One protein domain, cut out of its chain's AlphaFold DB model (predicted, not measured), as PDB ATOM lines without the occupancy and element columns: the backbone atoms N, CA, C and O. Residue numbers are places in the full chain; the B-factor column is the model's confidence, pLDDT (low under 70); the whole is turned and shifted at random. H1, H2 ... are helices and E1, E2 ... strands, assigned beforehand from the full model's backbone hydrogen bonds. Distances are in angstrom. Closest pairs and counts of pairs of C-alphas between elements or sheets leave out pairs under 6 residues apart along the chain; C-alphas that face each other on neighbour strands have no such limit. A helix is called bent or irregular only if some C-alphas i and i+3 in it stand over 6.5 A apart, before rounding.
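AT A GLANCE: This is residues 14 to 96 of the 98 residues of an uncharacterized protein of Lactobacillus similis DSM 23365 = JCM 2765 (UniProt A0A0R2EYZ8). Picture a twisted slab of three antiparallel strands in the middle, with H3 and H4 over one face and H2 along the opposite face, where H1 runs beside H2 and only grazes the sheet. The printed part has 83 residues, with four named helices and three named strands in the order H1, H2, E1, H3, H4, E2, E3; the sheet's order is E1, E3, E2. The class is mixed, helices and strands. The whole is compact, with a radius of gyration of the C-alphas of 12.3 A and spans of 34 by 26 by 18 A.

IN THESE COORDINATES: Find C-alpha 18 at (201.758, 212.035, 217.523), where H1, residues 18 to 24, begins; it is neither bent nor irregular, but only just: C-alphas 19 and 22 are 6.3 A apart. H2 follows at residues 33 to 41, 12.2 A long. E1, residues 46 to 52, starts at C-alpha 46, (200.168, 198.298, 224.631), and runs 17.2 A. Next come H3, residues 55 to 64, 14.3 A, and H4, residues 66 to 78, 16.0 A; H4 is irregular, with C-alphas 74 and 77 9.1 A apart. E2, residues 79 to 84, runs 15.8 A, and E3, residues 89 to 95, runs 18.7 A to C-alpha 95 at (204.455, 197.372, 224.662).

HOW THE PARTS SIT: Start at the inner strand E3. It is antiparallel to edge strand E1 at 164 degrees, with N 50 and O 92 3.0 A apart, and to edge strand E2 at 154 degrees, with N 82 and O 91 2.8 A apart; E2 and E3 are a hairpin. The sheet is twisted, its C-alphas up to 4.3 A off the best plane. E1, H3 H4 and E2 make a split strand-helix-strand unit, two strands running the same way with E3 between them, and its crossover is right-handed. H3 is on the sheet at a height of 9.0 A, and H4 is on the same face at 8.8 A. H3 and H4 touch only at the corner, the closest C-alphas being those of Val 62 and Leu 68, 5.0 A. On the opposite face H2 lies over E1 at a height of 9.7 A, along the strands; the closest C-alphas are those of Gln 41 and Ile 49, 6.1 A. H1 touches H2 at a shallow tilt of 28 degrees, the same way, with the C-alphas of Trp 18 and Trp 33 closest at 6.7 A. H1 and H2 are both apart from H3 and H4. Every O i to N i+4 pair is within hydrogen-bond range in H2 and H3, against 7 of 9 in H4 and 1 of 3 in H1, where 3 of 4 O i to N i+3 pairs are.

THE WHOLE: Look for the two C-alphas farthest apart at Glu 31 and Glu 73, 35.4 A. The printed part has no cut, and the link from H1 to H2 is short while the other links are tight. The mean pLDDT of the printed part is 88.9, and residue 15 is under 70.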
ATOM      1  N   ASN A  14     213.496 210.541 219.134       70.62
ATOM      2  CA  ASN A  14     213.265 211.969 218.976       70.62
ATOM      3  C   ASN A  14     212.497 212.278 217.684       70.62
ATOM      4  O   ASN A  14     212.725 211.647 216.654       70.62
ATOM      5  N   LEU A  15     211.674 213.333 217.739       68.44
ATOM      6  CA  LEU A  15     211.059 213.994 216.580       68.44
ATOM      7  C   LEU A  15     210.032 213.144 215.820       68.44
ATOM      8  O   LEU A  15     209.948 213.230 214.593       68.44
ATOM      9  N   ILE A  16     209.218 212.367 216.535       84.19
ATOM     10  CA  ILE A  16     208.009 211.807 215.928       84.19
ATOM     11  C   ILE A  16     206.824 212.749 216.133       84.19
ATOM     12  O   ILE A  16     206.717 213.465 217.129       84.19
ATOM     13  N   THR A  17     205.915 212.729 215.171       89.06
ATOM     14  CA  THR A  17     204.595 213.347 215.301       89.06
ATOM     15  C   THR A  17     203.667 212.397 216.046       89.06
ATOM     16  O   THR A  17     203.743 211.181 215.856       89.06
ATOM     17  N   TRP A  18     202.728 212.911 216.841       88.44
ATOM     18  CA  TRP A  18     201.758 212.035 217.523       88.44
ATOM     19  C   TRP A  18     200.913 211.228 216.527       88.44
ATOM     20  O   TRP A  18     200.497 210.113 216.818       88.44
ATOM     21  N   ARG A  19     200.721 211.746 215.307       89.56
ATOM     22  CA  ARG A  19     200.019 211.062 214.206       89.56
ATOM     23  C   ARG A  19     200.758 209.841 213.667       89.56
ATOM     24  O   ARG A  19     200.152 209.016 212.982       89.56
ATOM     25  N   GLN A  20     202.061 209.736 213.921       89.50
ATOM     26  CA  GLN A  20     202.842 208.557 213.562       89.50
ATOM     27  C   GLN A  20     202.658 207.425 214.572       89.50
ATOM     28  O   GLN A  20     202.701 206.278 214.140       89.50
ATOM     29  N   LEU A  21     202.371 207.715 215.850       88.50
ATOM     30  CA  LEU A  21     202.184 206.681 216.877       88.50
ATOM     31  C   LEU A  21     201.127 205.636 216.478       88.50
ATOM     32  O   LEU A  21     201.492 204.467 216.394       88.50
ATOM     33  N   PRO A  22     199.881 205.996 216.099       87.94
ATOM     34  CA  PRO A  22     198.901 205.018 215.621       87.94
ATOM     35  C   PRO A  22     199.430 204.119 214.505       87.94
ATOM     36  O   PRO A  22     199.142 202.929 214.476       87.94
ATOM     37  N   ARG A  23     200.225 204.670 213.581       88.00
ATOM     38  CA  ARG A  23     200.751 203.916 212.437       88.00
ATOM     39  C   ARG A  23     201.786 202.878 212.860       88.00
ATOM     40  O   ARG A  23     201.817 201.815 212.249       88.00
ATOM     41  N   LEU A  24     202.594 203.172 213.882       87.06
ATOM     42  CA  LEU A  24     203.559 202.221 214.444       87.06
ATOM     43  C   LEU A  24     202.852 200.992 215.029       87.06
ATOM     44  O   LEU A  24     203.333 199.878 214.858       87.06
ATOM     45  N   TYR A  25     201.665 201.189 215.607       86.00
ATOM     46  CA  TYR A  25     200.843 200.122 216.191       86.00
ATOM     47  C   TYR A  25     199.722 199.623 215.254       86.00
ATOM     48  O   TYR A  25     198.780 198.963 215.682       86.00
ATOM     49  N   GLY A  26     199.793 199.930 213.950       83.81
ATOM     50  CA  GLY A  26     198.851 199.409 212.945       83.81
ATOM     51  C   GLY A  26     197.412 199.934 213.060       83.81
ATOM     52  O   GLY A  26     196.473 199.305 212.568       83.81
ATOM     53  N   MET A  27     197.219 201.086 213.696       85.81
ATOM     54  CA  MET A  27     195.919 201.691 213.972       85.81
ATOM     55  C   MET A  27     195.525 202.760 212.946       85.81
ATOM     56  O   MET A  27     196.350 203.329 212.225       85.81
ATOM     57  N   LYS A  28     194.225 203.083 212.906       84.94
ATOM     58  CA  LYS A  28     193.712 204.210 212.116       84.94
ATOM     59  C   LYS A  28     194.156 205.540 212.721       84.94
ATOM     60  O   LYS A  28     194.246 205.683 213.936       84.94
ATOM     61  N   ALA A  29     194.386 206.522 211.853       82.19
ATOM     62  CA  ALA A  29     194.640 207.888 212.284       82.19
ATOM     63  C   ALA A  29     193.396 208.489 212.957       82.19
ATOM     64  O   ALA A  29     192.266 208.271 212.518       82.19
ATOM     65  N   THR A  30     193.644 209.265 213.996       87.88
ATOM     66  CA  THR A  30     192.682 209.983 214.838       87.88
ATOM     67  C   THR A  30     192.816 211.490 214.611       87.88
ATOM     68  O   THR A  30     193.797 211.970 214.033       87.88
ATOM     69  N   GLU A  31     191.821 212.258 215.053       87.62
ATOM     70  CA  GLU A  31     191.784 213.705 214.818       87.62
ATOM     71  C   GLU A  31     192.539 214.490 215.896       87.62
ATOM     72  O   GLU A  31     193.085 215.559 215.611       87.62
ATOM     73  N   THR A  32     192.621 213.947 217.116       90.69
ATOM     74  CA  THR A  32     193.265 214.600 218.264       90.69
ATOM     75  C   THR A  32     194.234 213.680 219.006       90.69
ATOM     76  O   THR A  32     194.137 212.451 218.945       90.69
ATOM     77  N   TRP A  33     195.160 214.282 219.762       89.88
ATOM     78  CA  TRP A  33     196.053 213.535 220.649       89.88
ATOM     79  C   TRP A  33     195.285 212.757 221.725       89.88
ATOM     80  O   TRP A  33     195.569 211.583 221.914       89.88
ATOM     81  N   SER A  34     194.261 213.348 222.350       89.75
ATOM     82  CA  SER A  34     193.449 212.652 223.365       89.75
ATOM     83  C   SER A  34     192.867 211.347 222.820       89.75
ATOM     84  O   SER A  34     193.086 210.291 223.396       89.75
ATOM     85  N   GLN A  35     192.232 211.397 221.642       91.31
ATOM     86  CA  GLN A  35     191.706 210.198 220.981       91.31
ATOM     87  C   GLN A  35     192.805 209.186 220.642       91.31
ATOM     88  O   GLN A  35     192.567 207.985 220.656       91.31
ATOM     89  N   THR A  36     193.998 209.672 220.293       90.69
ATOM     90  CA  THR A  36     195.156 208.823 219.996       90.69
ATOM     91  C   THR A  36     195.620 208.074 221.231       90.69
ATOM     92  O   THR A  36     195.774 206.861 221.169       90.69
ATOM     93  N   SER A  37     195.823 208.796 222.333       90.12
ATOM     94  CA  SER A  37     196.269 208.245 223.609       90.12
ATOM     95  C   SER A  37     195.277 207.197 224.116       90.12
ATOM     96  O   SER A  37     195.659 206.052 224.356       90.12
ATOM     97  N   ASP A  38     193.982 207.536 224.115       90.62
ATOM     98  CA  ASP A  38     192.909 206.623 224.517       90.62
ATOM     99  C   ASP A  38     192.872 205.361 223.641       90.62
ATOM    100  O   ASP A  38     192.739 204.243 224.139       90.62
ATOM    101  N   ALA A  39     193.004 205.516 222.320       89.56
ATOM    102  CA  ALA A  39     192.970 204.386 221.400       89.56
ATOM    103  C   ALA A  39     194.217 203.493 221.536       89.56
ATOM    104  O   ALA A  39     194.112 202.267 221.436       89.56
ATOM    105  N   LEU A  40     195.395 204.087 221.754       88.94
ATOM    106  CA  LEU A  40     196.638 203.356 222.003       88.94
ATOM    107  C   LEU A  40     196.515 202.533 223.287       88.94
ATOM    108  O   LEU A  40     196.800 201.340 223.270       88.94
ATOM    109  N   GLN A  41     195.980 203.119 224.359       88.50
ATOM    110  CA  GLN A  41     195.754 202.418 225.624       88.50
ATOM    111  C   GLN A  41     194.759 201.250 225.504       88.50
ATOM    112  O   GLN A  41     194.845 200.271 226.240       88.50
ATOM    113  N   GLN A  42     193.807 201.328 224.571       87.06
ATOM    114  CA  GLN A  42     192.831 200.262 224.308       87.06
ATOM    115  C   GLN A  42     193.358 199.160 223.377       87.06
ATOM    116  O   GLN A  42     192.668 198.167 223.132       87.06
ATOM    117  N   THR A  43     194.562 199.319 222.833       85.44
ATOM    118  CA  THR A  43     195.139 198.358 221.895       85.44
ATOM    119  C   THR A  43     195.741 197.171 222.635       85.44
ATOM    120  O   THR A  43     196.449 197.319 223.620       85.44
ATOM    121  N   ALA A  44     195.525 195.958 222.119       83.88
ATOM    122  CA  ALA A  44     196.029 194.728 222.741       83.88
ATOM    123  C   ALA A  44     197.569 194.606 222.773       83.88
ATOM    124  O   ALA A  44     198.086 193.693 223.409       83.88
ATOM    125  N   GLN A  45     198.279 195.494 222.073       86.44
ATOM    126  CA  GLN A  45     199.740 195.540 221.955       86.44
ATOM    127  C   GLN A  45     200.403 196.485 222.964       86.44
ATOM    128  O   GLN A  45     201.625 196.487 223.047       86.44
ATOM    129  N   ILE A  46     199.640 197.295 223.701       88.81
ATOM    130  CA  ILE A  46     200.168 198.298 224.631       88.81
ATOM    131  C   ILE A  46     199.647 197.969 226.028       88.81
ATOM    132  O   ILE A  46     198.448 197.776 226.218       88.81
ATOM    133  N   ASP A  47     200.555 197.881 226.994       88.19
ATOM    134  CA  ASP A  47     200.209 197.739 228.409       88.19
ATOM    135  C   ASP A  47     200.021 199.104 229.070       88.19
ATOM    136  O   ASP A  47     199.071 199.293 229.831       88.19
ATOM    137  N   GLU A  48     200.881 200.071 228.744       89.75
ATOM    138  CA  GLU A  48     200.828 201.401 229.342       89.75
ATOM    139  C   GLU A  48     201.218 202.498 228.351       89.75
ATOM    140  O   GLU A  48     202.128 202.342 227.532       89.75
ATOM    141  N   ILE A  49     200.527 203.632 228.459       91.75
ATOM    142  CA  ILE A  49     200.891 204.882 227.807       91.75
ATOM    143  C   ILE A  49     200.841 206.010 228.834       91.75
ATOM    144  O   ILE A  49     199.843 206.178 229.535       91.75
ATOM    145  N   ALA A  50     201.925 206.774 228.936       92.44
ATOM    146  CA  ALA A  50     202.044 207.850 229.912       92.44
ATOM    147  C   ALA A  50     202.746 209.076 229.320       92.44
ATOM    148  O   ALA A  50     203.666 208.966 228.509       92.44
ATOM    149  N   GLU A  51     202.309 210.261 229.743       94.31
ATOM    150  CA  GLU A  51     202.816 211.545 229.259       94.31
ATOM    151  C   GLU A  51     203.658 212.250 230.322       94.31
ATOM    152  O   GLU A  51     203.231 212.451 231.458       94.31
ATOM    153  N   TYR A  52     204.831 212.722 229.916       94.50
ATOM    154  CA  TYR A  52     205.794 213.398 230.775       94.50
ATOM    155  C   TYR A  52     206.250 214.717 230.153       94.50
ATOM    156  O   TYR A  52     206.207 214.915 228.939       94.50
ATOM    157  N   PHE A  53     206.679 215.659 230.986       92.31
ATOM    158  CA  PHE A  53     207.219 216.946 230.542       92.31
ATOM    159  C   PHE A  53     208.697 216.859 230.144       92.31
ATOM    160  O   PHE A  53     209.179 217.690 229.376       92.31
ATOM    161  N   SER A  54     209.425 215.865 230.653       90.81
ATOM    162  CA  SER A  54     210.840 215.657 230.358       90.81
ATOM    163  C   SER A  54     211.193 214.174 230.301       90.81
ATOM    164  O   SER A  54     210.491 213.323 230.851       90.81
ATOM    165  N   GLN A  55     212.323 213.878 229.659       90.06
ATOM    166  CA  GLN A  55     212.908 212.542 229.669       90.06
ATOM    167  C   GLN A  55     213.244 212.083 231.096       90.06
ATOM    168  O   GLN A  55     212.961 210.938 231.440       90.06
ATOM    169  N   ASP A  56     213.791 212.971 231.930       90.50
ATOM    170  CA  ASP A  56     214.145 212.653 233.319       90.50
ATOM    171  C   ASP A  56     212.911 212.249 234.136       90.50
ATOM    172  O   ASP A  56     212.962 211.284 234.894       90.50
ATOM    173  N   GLN A  57     211.775 212.923 233.924       92.06
ATOM    174  CA  GLN A  57     210.523 212.594 234.605       92.06
ATOM    175  C   GLN A  57     210.005 211.207 234.200       92.06
ATOM    176  O   GLN A  57     209.541 210.450 235.051       92.06
ATOM    177  N   ALA A  58     210.112 210.851 232.916       91.62
ATOM    178  CA  ALA A  58     209.753 209.515 232.448       91.62
ATOM    179  C   ALA A  58     210.662 208.438 233.068       91.62
ATOM    180  O   ALA A  58     210.186 207.397 233.511       91.62
ATOM    181  N   GLN A  59     211.971 208.695 233.155       90.94
ATOM    182  CA  GLN A  59     212.926 207.772 233.780       90.94
ATOM    183  C   GLN A  59     212.670 207.601 235.281       90.94
ATOM    184  O   GLN A  59     212.727 206.484 235.796       90.94
ATOM    185  N   GLU A  60     212.372 208.695 235.981       90.62
ATOM    186  CA  GLU A  60     212.027 208.675 237.401       90.62
ATOM    187  C   GLU A  60     210.744 207.879 237.654       90.62
ATOM    188  O   GLU A  60     210.696 207.092 238.602       90.62
ATOM    189  N   ALA A  61     209.737 208.021 236.788       90.25
ATOM    190  CA  ALA A  61     208.500 207.255 236.883       90.25
ATOM    191  C   ALA A  61     208.760 205.746 236.780       90.25
ATOM    192  O   ALA A  61     208.318 204.997 237.648       90.25
ATOM    193  N   VAL A  62     209.563 205.307 235.803       89.88
ATOM    194  CA  VAL A  62     209.928 203.885 235.659       89.88
ATOM    195  C   VAL A  62     210.738 203.380 236.859       89.88
ATOM    196  O   VAL A  62     210.580 202.238 237.269       89.88
ATOM    197  N   MET A  63     211.589 204.216 237.462       88.56
ATOM    198  CA  MET A  63     212.369 203.841 238.652       88.56
ATOM    199  C   MET A  63     211.539 203.741 239.936       88.56
ATOM    200  O   MET A  63     211.853 202.937 240.824       88.56
ATOM    201  N   THR A  64     210.541 204.612 240.061       88.56
ATOM    202  CA  THR A  64     209.749 204.786 241.283       88.56
ATOM    203  C   THR A  64     208.577 203.821 241.319       88.56
ATOM    204  O   THR A  64     208.278 203.247 242.370       88.56
ATOM    205  N   ASP A  65     207.936 203.603 240.174       89.56
ATOM    206  CA  ASP A  65     206.874 202.625 240.052       89.56
ATOM    207  C   ASP A  65     207.466 201.206 240.078       89.56
ATOM    208  O   ASP A  65     208.285 200.814 239.248       89.56
ATOM    209  N   THR A  66     207.063 200.418 241.078       88.31
ATOM    210  CA  THR A  66     207.591 199.058 241.264       88.31
ATOM    211  C   THR A  66     207.183 198.125 240.124       88.31
ATOM    212  O   THR A  66     207.946 197.222 239.786       88.31
ATOM    213  N   HIS A  67     206.010 198.329 239.525       87.88
ATOM    214  CA  HIS A  67     205.550 197.546 238.385       87.88
ATOM    215  C   HIS A  67     206.389 197.860 237.143       87.88
ATOM    216  O   HIS A  67     206.983 196.943 236.571       87.88
ATOM    217  N   LEU A  68     206.530 199.144 236.798       88.50
ATOM    218  CA  LEU A  68     207.337 199.568 235.651       88.50
ATOM    219  C   LEU A  68     208.810 199.196 235.810       88.50
ATOM    220  O   LEU A  68     209.424 198.730 234.853       88.50
ATOM    221  N   ARG A  69     209.378 199.325 237.015       89.62
ATOM    222  CA  ARG A  69     210.768 198.928 237.271       89.62
ATOM    223  C   ARG A  69     210.985 197.439 237.036       89.62
ATOM    224  O   ARG A  69     211.946 197.060 236.373       89.62
ATOM    225  N   ASN A  70     210.097 196.596 237.561       88.88
ATOM    226  CA  ASN A  70     210.201 195.149 237.385       88.88
ATOM    227  C   ASN A  70     210.054 194.757 235.906       88.88
ATOM    228  O   ASN A  70     210.789 193.892 235.431       88.88
ATOM    229  N   LEU A  71     209.140 195.406 235.173       88.56
ATOM    230  CA  LEU A  71     208.996 195.215 233.729       88.56
ATOM    231  C   LEU A  71     210.249 195.665 232.975       88.56
ATOM    232  O   LEU A  71     210.734 194.931 232.121       88.56
ATOM    233  N   TRP A  72     210.820 196.819 233.320       88.81
ATOM    234  CA  TRP A  72     212.053 197.319 232.717       88.81
ATOM    235  C   TRP A  72     213.223 196.350 232.928       88.81
ATOM    236  O   TRP A  72     213.928 196.023 231.977       88.81
ATOM    237  N   GLU A  73     213.414 195.843 234.150       87.62
ATOM    238  CA  GLU A  73     214.488 194.893 234.476       87.62
ATOM    239  C   GLU A  73     214.384 193.581 233.684       87.62
ATOM    240  O   GLU A  73     215.404 192.973 233.357       87.62
ATOM    241  N   GLN A  74     213.165 193.154 233.353       86.69
ATOM    242  CA  GLN A  74     212.922 191.931 232.590       86.69
ATOM    243  C   GLN A  74     212.944 192.175 231.076       86.69
ATOM    244  O   GLN A  74     213.431 191.333 230.322       86.69
ATOM    245  N   GLN A  75     212.396 193.306 230.625       86.06
ATOM    246  CA  GLN A  75     211.993 193.540 229.237       86.06
ATOM    247  C   GLN A  75     212.226 194.993 228.795       86.06
ATOM    248  O   GLN A  75     211.331 195.668 228.292       86.06
ATOM    249  N   THR A  76     213.466 195.475 228.920       85.62
ATOM    250  CA  THR A  76     213.869 196.834 228.488       85.62
ATOM    251  C   THR A  76     213.424 197.218 227.068       85.62
ATOM    252  O   THR A  76     213.126 198.380 226.817       85.62
ATOM    253  N   ALA A  77     213.346 196.253 226.144       85.00
ATOM    254  CA  ALA A  77     212.965 196.480 224.748       85.00
ATOM    255  C   ALA A  77     211.494 196.893 224.553       85.00
ATOM    256  O   ALA A  77     211.139 197.347 223.472       85.00
ATOM    257  N   GLN A  78     210.643 196.733 225.570       88.25
ATOM    258  CA  GLN A  78     209.227 197.114 225.508       88.25
ATOM    259  C   GLN A  78     208.978 198.587 225.781       88.25
ATOM    260  O   GLN A  78     207.888 199.080 225.502       88.25
ATOM    261  N   PHE A  79     209.967 199.265 226.354       92.06
ATOM    262  CA  PHE A  79     209.857 200.644 226.781       92.06
ATOM    263  C   PHE A  79     210.377 201.546 225.678       92.06
ATOM    264  O   PHE A  79     211.579 201.597 225.411       92.06
ATOM    265  N   GLU A  80     209.471 202.301 225.080       91.31
ATOM    266  CA  GLU A  80     209.791 203.267 224.046       91.31
ATOM    267  C   GLU A  80     209.399 204.657 224.527       91.31
ATOM    268  O   GLU A  80     208.248 204.907 224.888       91.31
ATOM    269  N   LEU A  81     210.362 205.576 224.550       93.44
ATOM    270  CA  LEU A  81     210.099 206.965 224.888       93.44
ATOM    271  C   LEU A  81     210.105 207.803 223.616       93.44
ATOM    272  O   LEU A  81     211.096 207.848 222.887       93.44
ATOM    273  N   TYR A  82     209.013 208.511 223.375       92.56
ATOM    274  CA  TYR A  82     208.818 209.327 222.190       92.56
ATOM    275  C   TYR A  82     208.763 210.803 222.562       92.56
ATOM    276  O   TYR A  82     207.864 211.240 223.275       92.56
ATOM    277  N   GLY A  83     209.708 211.596 222.062       93.06
ATOM    278  CA  GLY A  83     209.639 213.052 222.184       93.06
ATOM    279  C   GLY A  83     208.708 213.624 221.117       93.06
ATOM    280  O   GLY A  83     209.039 213.536 219.932       93.06
ATOM    281  N   ILE A  84     207.582 214.223 221.523       92.75
ATOM    282  CA  ILE A  84     206.548 214.759 220.623       92.75
ATOM    283  C   ILE A  84     206.434 216.285 220.788       92.75
ATOM    284  O   ILE A  84     205.703 216.772 221.660       92.75
ATOM    285  N   PRO A  85     207.112 217.075 219.930       88.94
ATOM    286  CA  PRO A  85     207.124 218.535 220.035       88.94
ATOM    287  C   PRO A  85     205.744 219.183 219.874       88.94
ATOM    288  O   PRO A  85     205.473 220.185 220.524       88.94
ATOM    289  N   GLU A  86     204.863 218.604 219.048       90.00
ATOM    290  CA  GLU A  86     203.519 219.142 218.767       90.00
ATOM    291  C   GLU A  86     202.642 219.282 220.016       90.00
ATOM    292  O   GLU A  86     201.809 220.181 220.082       90.00
ATOM    293  N   ILE A  87     202.830 218.395 220.995       89.69
ATOM    294  CA  ILE A  87     202.107 218.420 222.273       89.69
ATOM    295  C   ILE A  87     203.005 218.868 223.433       89.69
ATOM    296  O   ILE A  87     202.529 219.016 224.556       89.69
ATOM    297  N   GLY A  88     204.298 219.097 223.176       90.81
ATOM    298  CA  GLY A  88     205.281 219.486 224.188       90.81
ATOM    299  C   GLY A  88     205.512 218.419 225.260       90.81
ATOM    300  O   GLY A  88     205.749 218.770 226.415       90.81
ATOM    301  N   ARG A  89     205.397 217.131 224.905       93.19
ATOM    302  CA  ARG A  89     205.488 215.996 225.841       93.19
ATOM    303  C   ARG A  89     206.457 214.923 225.372       93.19
ATOM    304  O   ARG A  89     206.728 214.779 224.182       93.19
ATOM    305  N   TYR A  90     206.910 214.139 226.338       93.31
ATOM    306  CA  TYR A  90     207.510 212.832 226.140       93.31
ATOM    307  C   TYR A  90     206.455 211.775 226.439       93.31
ATOM    308  O   TYR A  90     205.884 211.769 227.526       93.31
ATOM    309  N   VAL A  91     206.186 210.902 225.482       93.56
ATOM    310  CA  VAL A  91     205.215 209.820 225.620       93.56
ATOM    311  C   VAL A  91     205.980 208.530 225.828       93.56
ATOM    312  O   VAL A  91     206.719 208.103 224.944       93.56
ATOM    313  N   LEU A  92     205.827 207.932 227.003       94.06
ATOM    314  CA  LEU A  92     206.292 206.582 227.266       94.06
ATOM    315  C   LEU A  92     205.229 205.608 226.774       94.06
ATOM    316  O   LEU A  92     204.067 205.730 227.157       94.06
ATOM    317  N   VAL A  93     205.636 204.647 225.956       92.75
ATOM    318  CA  VAL A  93     204.807 203.511 225.565       92.75
ATOM    319  C   VAL A  93     205.483 202.240 226.050       92.75
ATOM    320  O   VAL A  93     206.662 202.011 225.772       92.75
ATOM    321  N   VAL A  94     204.734 201.426 226.789       92.31
ATOM    322  CA  VAL A  94     205.152 200.097 227.234       92.31
ATOM    323  C   VAL A  94     204.368 199.074 226.427       92.31
ATOM    324  O   VAL A  94     203.151 198.945 226.573       92.31
ATOM    325  N   SER A  95     205.061 198.379 225.532       89.75
ATOM    326  CA  SER A  95     204.455 197.372 224.662       89.75
ATOM    327  C   SER A  95     204.226 196.060 225.411       89.75
ATOM    328  O   SER A  95     205.086 195.615 226.165       89.75
ATOM    329  N   ARG A  96     203.097 195.400 225.152       84.75
ATOM    330  CA  ARG A  96     202.775 194.088 225.716       84.75
ATOM    331  C   ARG A  96     203.598 192.991 225.045       84.75
ATOM    332  O   ARG A  96     203.662 192.906 223.818       84.75
TER     333      ARG A  96